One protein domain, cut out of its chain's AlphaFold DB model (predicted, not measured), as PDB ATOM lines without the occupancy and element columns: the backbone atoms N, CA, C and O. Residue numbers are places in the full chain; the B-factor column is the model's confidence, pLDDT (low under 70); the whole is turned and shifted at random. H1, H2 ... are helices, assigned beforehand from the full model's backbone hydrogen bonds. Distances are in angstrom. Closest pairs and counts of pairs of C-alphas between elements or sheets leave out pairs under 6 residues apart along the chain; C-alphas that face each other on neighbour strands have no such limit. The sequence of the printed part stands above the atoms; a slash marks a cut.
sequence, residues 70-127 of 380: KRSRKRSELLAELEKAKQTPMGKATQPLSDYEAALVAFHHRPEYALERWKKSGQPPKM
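This is residues 70 to 127 of the 380 residues of an uncharacterized protein of Vibrio sp. F13 (UniProt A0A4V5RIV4). One long helix, H1, runs roughly along the longest axis, and its later part packs beside a V made by two shorter helices, H2 and H3, which meet at a corner; the three centres make a triangle. The long link of residues 88 to 98 folds back at the end of H1, while residues 122 to 127 run from the end of H3 towards the H2 side. The printed part has 58 residues with three named helices, in the order H1, H2, H3, and no named strand: an all helix class. It is compact, with a radius of gyration of the C-alphas of 10.4 A, and spans 32 by 22 by 19 A.

H1, residues 70 to 87, runs 26.4 A from C-alpha 70 at (-0.171, -35.485, 46.142) to C-alpha 87 at (25.072, -41.431, 41.142). H2 is residues 99 to 106, 10.3 A long. H3, residues 111 to 121, is 15.3 A long and ends with C-alpha 121 at (23.804, -24.217, 35.487).

H1 touches H2 with residues 79 to 86 alone; the closest C-alphas, of Leu 82 and Ala 102, are 6.3 A apart. The two form a helical hairpin, opposite ways at a shallow tilt of 27 degrees. H1 and H3 are close but not clearly touching, their closest C-alphas, of Leu 78 and Glu 112, being 7.0 A apart. They run the same way at a tilt of 36 degrees, only just steep. H2 and H3 touch only at the corner by their link, with the closest C-alphas, of Val 105 and Pro 111, 5.2 A apart. They run opposite ways at a steep tilt of 63 degrees. In H1, H2 and H3 every O i to N i+4 pair is within hydrogen-bond range.

The two C-alphas farthest apart, of Lys 70 and Thr 94, are 32.2 A apart. The printed part has no cut. The link from H1 to H2 is long, with 11 residues, and that from H2 to H3 is tight, with 4. Mean pLDDT of the printed part is 89.8, and no printed residue is under 70.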
ATOM      1  N   LYS A  70      -0.885 -36.106  47.277       75.62
ATOM      2  CA  LYS A  70      -0.171 -35.485  46.142       75.62
ATOM      3  C   LYS A  70       1.205 -34.951  46.549       75.62
ATOM      4  O   LYS A  70       2.164 -35.101  45.796       75.62
ATOM      5  N   ARG A  71       1.308 -34.334  47.730       70.06
ATOM      6  CA  ARG A  71       2.569 -33.802  48.277       70.06
ATOM      7  C   ARG A  71       3.561 -34.917  48.591       70.06
ATOM      8  O   ARG A  71       4.722 -34.817  48.208       70.06
ATOM      9  N   SER A  72       3.094 -35.997  49.215       74.88
ATOM     10  CA  SER A  72       3.924 -37.165  49.511       74.88
ATOM     11  C   SER A  72       4.507 -37.778  48.240       74.88
ATOM     12  O   SER A  72       5.691 -38.101  48.224       74.88
ATOM     13  N   ARG A  73       3.715 -37.893  47.164       81.56
ATOM     14  CA  ARG A  73       4.200 -38.401  45.868       81.56
ATOM     15  C   ARG A  73       5.310 -37.529  45.288       81.56
ATOM     16  O   ARG A  73       6.384 -38.046  45.005       81.56
ATOM     17  N   LYS A  74       5.097 -36.209  45.217       82.06
ATOM     18  CA  LYS A  74       6.110 -35.261  44.717       82.06
ATOM     19  C   LYS A  74       7.419 -35.328  45.496       82.06
ATOM     20  O   LYS A  74       8.493 -35.290  44.908       82.06
ATOM     21  N   ARG A  75       7.342 -35.452  46.823       82.81
ATOM     22  CA  ARG A  75       8.534 -35.603  47.664       82.81
ATOM     23  C   ARG A  75       9.267 -36.911  47.368       82.81
ATOM     24  O   ARG A  75      10.488 -36.900  47.278       82.81
ATOM     25  N   SER A  76       8.547 -38.020  47.209       85.44
ATOM     26  CA  SER A  76       9.157 -39.302  46.842       85.44
ATOM     27  C   SER A  76       9.829 -39.250  45.467       85.44
ATOM     28  O   SER A  76      10.945 -39.738  45.325       85.44
ATOM     29  N   GLU A  77       9.191 -38.615  44.482       89.56
ATOM     30  CA  GLU A  77       9.761 -38.386  43.145       89.56
ATOM     31  C   GLU A  77      11.045 -37.551  43.221       89.56
ATOM     32  O   GLU A  77      12.070 -37.938  42.665       89.56
ATOM     33  N   LEU A  78      11.025 -36.452  43.981       89.88
ATOM     34  CA  LEU A  78      12.198 -35.611  44.211       89.88
ATOM     35  C   LEU A  78      13.347 -36.393  44.861       89.88
ATOM     36  O   LEU A  78      14.490 -36.266  44.432       89.88
ATOM     37  N   LEU A  79      13.067 -37.185  45.899       89.31
ATOM     38  CA  LEU A  79      14.091 -37.987  46.571       89.31
ATOM     39  C   LEU A  79      14.686 -39.036  45.625       89.31
ATOM     40  O   LEU A  79      15.898 -39.235  45.629       89.31
ATOM     41  N   ALA A  80      13.865 -39.653  44.772       92.12
ATOM     42  CA  ALA A  80      14.344 -40.573  43.746       92.12
ATOM     43  C   ALA A  80      15.232 -39.866  42.705       92.12
ATOM     44  O   ALA A  80      16.287 -40.388  42.337       92.12
ATOM     45  N   GLU A  81      14.858 -38.661  42.260       92.94
ATOM     46  CA  GLU A  81      15.711 -37.859  41.375       92.94
ATOM     47  C   GLU A  81      17.025 -37.451  42.046       92.94
ATOM     48  O   GLU A  81      18.068 -37.463  41.394       92.94
ATOM     49  N   LEU A  82      17.002 -37.118  43.337       92.56
ATOM     50  CA  LEU A  82      18.208 -36.769  44.084       92.56
ATOM     51  C   LEU A  82      19.151 -37.957  44.249       92.56
ATOM     52  O   LEU A  82      20.355 -37.795  44.066       92.56
ATOM     53  N   GLU A  83      18.632 -39.155  44.516       93.56
ATOM     54  CA  GLU A  83      19.466 -40.361  44.541       93.56
ATOM     55  C   GLU A  83      20.096 -40.643  43.173       93.56
ATOM     56  O   GLU A  83      21.279 -40.975  43.091       93.56
ATOM     57  N   LYS A  84      19.368 -40.400  42.079       93.19
ATOM     58  CA  LYS A  84      19.942 -40.474  40.730       93.19
ATOM     59  C   LYS A  84      21.017 -39.405  40.495       93.19
ATOM     60  O   LYS A  84      22.060 -39.707  39.912       93.19
ATOM     61  N   ALA A  85      20.787 -38.182  40.968       91.62
ATOM     62  CA  ALA A  85      21.722 -37.064  40.854       91.62
ATOM     63  C   ALA A  85      23.026 -37.288  41.639       91.62
ATOM     64  O   ALA A  85      24.064 -36.749  41.261       91.62
ATOM     65  N   LYS A  86      22.989 -38.096  42.706       93.81
ATOM     66  CA  LYS A  86      24.178 -38.515  43.469       93.81
ATOM     67  C   LYS A  86      25.013 -39.583  42.766       93.81
ATOM     68  O   LYS A  86      26.201 -39.717  43.034       93.81
ATOM     69  N   GLN A  87      24.399 -40.355  41.875       93.00
ATOM     70  CA  GLN A  87      25.072 -41.431  41.142       93.00
ATOM     71  C   GLN A  87      25.583 -40.960  39.782       93.00
ATOM     72  O   GLN A  87      26.639 -41.390  39.327       93.00
ATOM     73  N   THR A  88      24.829 -40.082  39.123       90.56
ATOM     74  CA  THR A  88      25.105 -39.651  37.751       90.56
ATOM     75  C   THR A  88      24.919 -38.142  37.590       90.56
ATOM     76  O   THR A  88      23.961 -37.586  38.134       90.56
ATOM     77  N   PRO A  89      25.796 -37.460  36.829       88.81
ATOM     78  CA  PRO A  89      25.576 -36.066  36.469       88.81
ATOM     79  C   PRO A  89      24.286 -35.913  35.650       88.81
ATOM     80  O   PRO A  89      23.938 -36.776  34.842       88.81
ATOM     81  N   MET A  90      23.574 -34.799  35.838       88.81
ATOM     82  CA  MET A  90      22.330 -34.508  35.120       88.81
ATOM     83  C   MET A  90      22.379 -33.143  34.428       88.81
ATOM     84  O   MET A  90      22.873 -32.158  34.978       88.81
ATOM     85  N   GLY A  91      21.793 -33.061  33.230       90.25
ATOM     86  CA  GLY A  91      21.739 -31.819  32.459       90.25
ATOM     87  C   GLY A  91      23.134 -31.340  32.055       90.25
ATOM     88  O   GLY A  91      23.874 -32.074  31.410       90.25
ATOM     89  N   LYS A  92      23.484 -30.105  32.428       90.19
ATOM     90  CA  LYS A  92      24.808 -29.509  32.183       90.19
ATOM     91  C   LYS A  92      25.835 -29.812  33.279       90.19
ATOM     92  O   LYS A  92      26.961 -29.327  33.186       90.19
ATOM     93  N   ALA A  93      25.461 -30.535  34.335       88.00
ATOM     94  CA  ALA A  93      26.403 -30.897  35.387       88.00
ATOM     95  C   ALA A  93      27.459 -31.861  34.839       88.00
ATOM     96  O   ALA A  93      27.139 -32.793  34.111       88.00
ATOM     97  N   THR A  94      28.720 -31.635  35.196       85.50
ATOM     98  CA  THR A  94      29.842 -32.501  34.805       85.50
ATOM     99  C   THR A  94      30.148 -33.566  35.854       85.50
ATOM    100  O   THR A  94      30.827 -34.544  35.556       85.50
ATOM    101  N   GLN A  95      29.641 -33.391  37.075       89.44
ATOM    102  CA  GLN A  95      29.835 -34.292  38.205       89.44
ATOM    103  C   GLN A  95      28.495 -34.565  38.905       89.44
ATOM    104  O   GLN A  95      27.607 -33.704  38.869       89.44
ATOM    105  N   PRO A  96      28.326 -35.754  39.511       92.75
ATOM    106  CA  PRO A  96      27.188 -36.028  40.379       92.75
ATOM    107  C   PRO A  96      27.237 -35.159  41.644       92.75
ATOM    108  O   PRO A  96      28.294 -34.654  42.026       92.75
ATOM    109  N   LEU A  97      26.090 -34.998  42.304       93.75
ATOM    110  CA  LEU A  97      26.011 -34.307  43.591       93.75
ATOM    111  C   LEU A  97      26.652 -35.150  44.695       93.75
ATOM    112  O   LEU A  97      26.359 -36.336  44.839       93.75
ATOM    113  N   SER A  98      27.457 -34.518  45.542       93.88
ATOM    114  CA  SER A  98      27.843 -35.107  46.827       93.88
ATOM    115  C   SER A  98      26.642 -35.212  47.779       93.88
ATOM    116  O   SER A  98      25.646 -34.502  47.621       93.88
ATOM    117  N   ASP A  99      26.751 -36.034  48.831       92.69
ATOM    118  CA  ASP A  99      25.714 -36.144  49.876       92.69
ATOM    119  C   ASP A  99      25.356 -34.781  50.489       92.69
ATOM    120  O   ASP A  99      24.190 -34.481  50.748       92.69
ATOM    121  N   TYR A 100      26.365 -33.928  50.684       94.81
ATOM    122  CA  TYR A 100      26.183 -32.574  51.197       94.81
ATOM    123  C   TYR A 100      25.370 -31.707  50.231       94.81
ATOM    124  O   TYR A 100      24.413 -31.054  50.645       94.81
ATOM    125  N   GLU A 101      25.712 -31.704  48.943       94.94
ATOM    126  CA  GLU A 101      25.021 -30.874  47.953       94.94
ATOM    127  C   GLU A 101      23.603 -31.382  47.680       94.94
ATOM    128  O   GLU A 101      22.677 -30.580  47.559       94.94
ATOM    129  N   ALA A 102      23.402 -32.702  47.658       94.25
ATOM    130  CA  ALA A 102      22.077 -33.301  47.567       94.25
ATOM    131  C   ALA A 102      21.201 -32.911  48.769       94.25
ATOM    132  O   ALA A 102      20.034 -32.559  48.590       94.25
ATOM    133  N   ALA A 103      21.768 -32.883  49.981       94.81
ATOM    134  CA  ALA A 103      21.069 -32.401  51.169       94.81
ATOM    135  C   ALA A 103      20.716 -30.904  51.069       94.81
ATOM    136  O   ALA A 103      19.604 -30.518  51.432       94.81
ATOM    137  N   LEU A 104      21.605 -30.062  50.528       95.00
ATOM    138  CA  LEU A 104      21.293 -28.648  50.274       95.00
ATOM    139  C   LEU A 104      20.108 -28.480  49.318       95.00
ATOM    140  O   LEU A 104      19.265 -27.612  49.538       95.00
ATOM    141  N   VAL A 105      20.011 -29.310  48.274       94.50
ATOM    142  CA  VAL A 105      18.838 -29.304  47.386       94.50
ATOM    143  C   VAL A 105      17.592 -29.763  48.143       94.50
ATOM    144  O   VAL A 105      16.573 -29.074  48.106       94.50
ATOM    145  N   ALA A 106      17.677 -30.889  48.856       93.12
ATOM    146  CA  ALA A 106      16.549 -31.505  49.554       93.12
ATOM    147  C   ALA A 106      15.906 -30.577  50.595       93.12
ATOM    148  O   ALA A 106      14.685 -30.562  50.727       93.12
ATOM    149  N   PHE A 107      16.715 -29.802  51.321       93.44
ATOM    150  CA  PHE A 107      16.251 -28.931  52.404       93.44
ATOM    151  C   PHE A 107      16.058 -27.468  51.992       93.44
ATOM    152  O   PHE A 107      15.688 -26.635  52.822       93.44
ATOM    153  N   HIS A 108      16.243 -27.131  50.716       92.06
ATOM    154  CA  HIS A 108      15.902 -25.813  50.196       92.06
ATOM    155  C   HIS A 108      14.381 -25.567  50.276       92.06
ATOM    156  O   HIS A 108      13.579 -26.480  50.119       92.06
ATOM    157  N   HIS A 109      13.935 -24.320  50.457       86.38
ATOM    158  CA  HIS A 109      12.501 -23.980  50.523       86.38
ATOM    159  C   HIS A 109      11.714 -24.304  49.239       86.38
ATOM    160  O   HIS A 109      10.485 -24.318  49.256       86.38
ATOM    161  N   ARG A 110      12.423 -24.519  48.126       87.81
ATOM    162  CA  ARG A 110      11.909 -25.028  46.847       87.81
ATOM    163  C   ARG A 110      12.912 -26.031  46.277       87.81
ATOM    164  O   ARG A 110      13.786 -25.609  45.509       87.81
ATOM    165  N   PRO A 111      12.861 -27.301  46.696       89.88
ATOM    166  CA  PRO A 111      13.843 -28.299  46.290       89.88
ATOM    167  C   PRO A 111      13.855 -28.554  44.782       89.88
ATOM    168  O   PRO A 111      14.920 -28.627  44.178       89.88
ATOM    169  N   GLU A 112      12.684 -28.588  44.141       90.75
ATOM    170  CA  GLU A 112      12.554 -28.831  42.699       90.75
ATOM    171  C   GLU A 112      13.236 -27.717  41.902       90.75
ATOM    172  O   GLU A 112      13.953 -27.964  40.936       90.75
ATOM    173  N   TYR A 113      13.070 -26.469  42.349       89.94
ATOM    174  CA  TYR A 113      13.741 -25.326  41.738       89.94
ATOM    175  C   TYR A 113      15.261 -25.394  41.915       89.94
ATOM    176  O   TYR A 113      15.997 -25.087  40.979       89.94
ATOM    177  N   ALA A 114      15.741 -25.777  43.100       90.50
ATOM    178  CA  ALA A 114      17.172 -25.915  43.354       90.50
ATOM    179  C   ALA A 114      17.791 -27.019  42.479       90.50
ATOM    180  O   ALA A 114      18.852 -26.804  41.889       90.50
ATOM    181  N   LEU A 115      17.086 -28.142  42.317       92.00
ATOM    182  CA  LEU A 115      17.494 -29.243  41.453       92.00
ATOM    183  C   LEU A 115      17.536 -28.826  39.976       92.00
ATOM    184  O   LEU A 115      18.543 -29.023  39.299       92.00
ATOM    185  N   GLU A 116      16.475 -28.186  39.484       92.06
ATOM    186  CA  GLU A 116      16.412 -27.670  38.113       92.06
ATOM    187  C   GLU A 116      17.477 -26.607  37.841       92.06
ATOM    188  O   GLU A 116      18.074 -26.567  36.763       92.06
ATOM    189  N   ARG A 117      17.758 -25.748  38.824       92.44
ATOM    190  CA  ARG A 117      18.825 -24.752  38.719       92.44
ATOM    191  C   ARG A 117      20.180 -25.428  38.549       92.44
ATOM    192  O   ARG A 117      20.916 -25.012  37.660       92.44
ATOM    193  N   TRP A 118      20.483 -26.456  39.340       92.94
ATOM    194  CA  TRP A 118      21.715 -27.236  39.203       92.94
ATOM    195  C   TRP A 118      21.812 -27.921  37.834       92.94
ATOM    196  O   TRP A 118      22.810 -27.739  37.141       92.94
ATOM    197  N   LYS A 119      20.750 -28.606  37.379       91.88
ATOM    198  CA  LYS A 119      20.705 -29.234  36.043       91.88
ATOM    199  C   LYS A 119      20.992 -28.224  34.923       91.88
ATOM    200  O   LYS A 119      21.641 -28.560  33.934       91.88
ATOM    201  N   LYS A 120      20.510 -26.983  35.057       93.25
ATOM    202  CA  LYS A 120      20.671 -25.923  34.046       93.25
ATOM    203  C   LYS A 120      22.015 -25.206  34.106       93.25
ATOM    204  O   LYS A 120      22.536 -24.846  33.053       93.25
ATOM    205  N   SER A 121      22.542 -24.945  35.301       91.31
ATOM    206  CA  SER A 121      23.804 -24.217  35.487       91.31
ATOM    207  C   SER A 121      25.029 -25.128  35.423       91.31
ATOM    208  O   SER A 121      26.118 -24.649  35.126       91.31
ATOM    209  N   GLY A 122      24.861 -26.411  35.750       88.06
ATOM    210  CA  GLY A 122      25.944 -27.361  36.003       88.06
ATOM    211  C   GLY A 122      26.730 -27.085  37.291       88.06
ATOM    212  O   GLY A 122      27.677 -27.803  37.589       88.06
ATOM    213  N   GLN A 123      26.353 -26.055  38.055       88.56
ATOM    214  CA  GLN A 123      27.044 -25.626  39.270       88.56
ATOM    215  C   GLN A 123      26.262 -26.079  40.507       88.56
ATOM    216  O   GLN A 123      25.073 -25.746  40.609       88.56
ATOM    217  N   PRO A 124      26.889 -26.815  41.442       86.38
ATOM    218  CA  PRO A 124      26.212 -27.302  42.637       86.38
ATOM    219  C   PRO A 124      25.784 -26.151  43.557       86.38
ATOM    220  O   PRO A 124      26.388 -25.069  43.539       86.38
ATOM    221  N   PRO A 125      24.731 -26.356  44.370       88.38
ATOM    222  CA  PRO A 125      24.315 -25.370  45.356       88.38
ATOM    223  C   PRO A 125      25.437 -25.114  46.364       88.38
ATOM    224  O   PRO A 125      26.086 -26.035  46.856       88.38
ATOM    225  N   LYS A 126      25.641 -23.839  46.695       89.56
ATOM    226  CA  LYS A 126      26.599 -23.400  47.709       89.56
ATOM    227  C   LYS A 126      25.875 -22.658  48.818       89.56
ATOM    228  O   LYS A 126      24.862 -22.002  48.586       89.56
ATOM    229  N   MET A 127      26.434 -22.766  50.012       90.69
ATOM    230  CA  MET A 127      25.979 -22.090  51.216       90.69
ATOM    231  C   MET A 127      27.100 -21.171  51.711       90.69
ATOM    232  O   MET A 127      28.267 -21.545  51.553       90.69
TER     233      MET A 127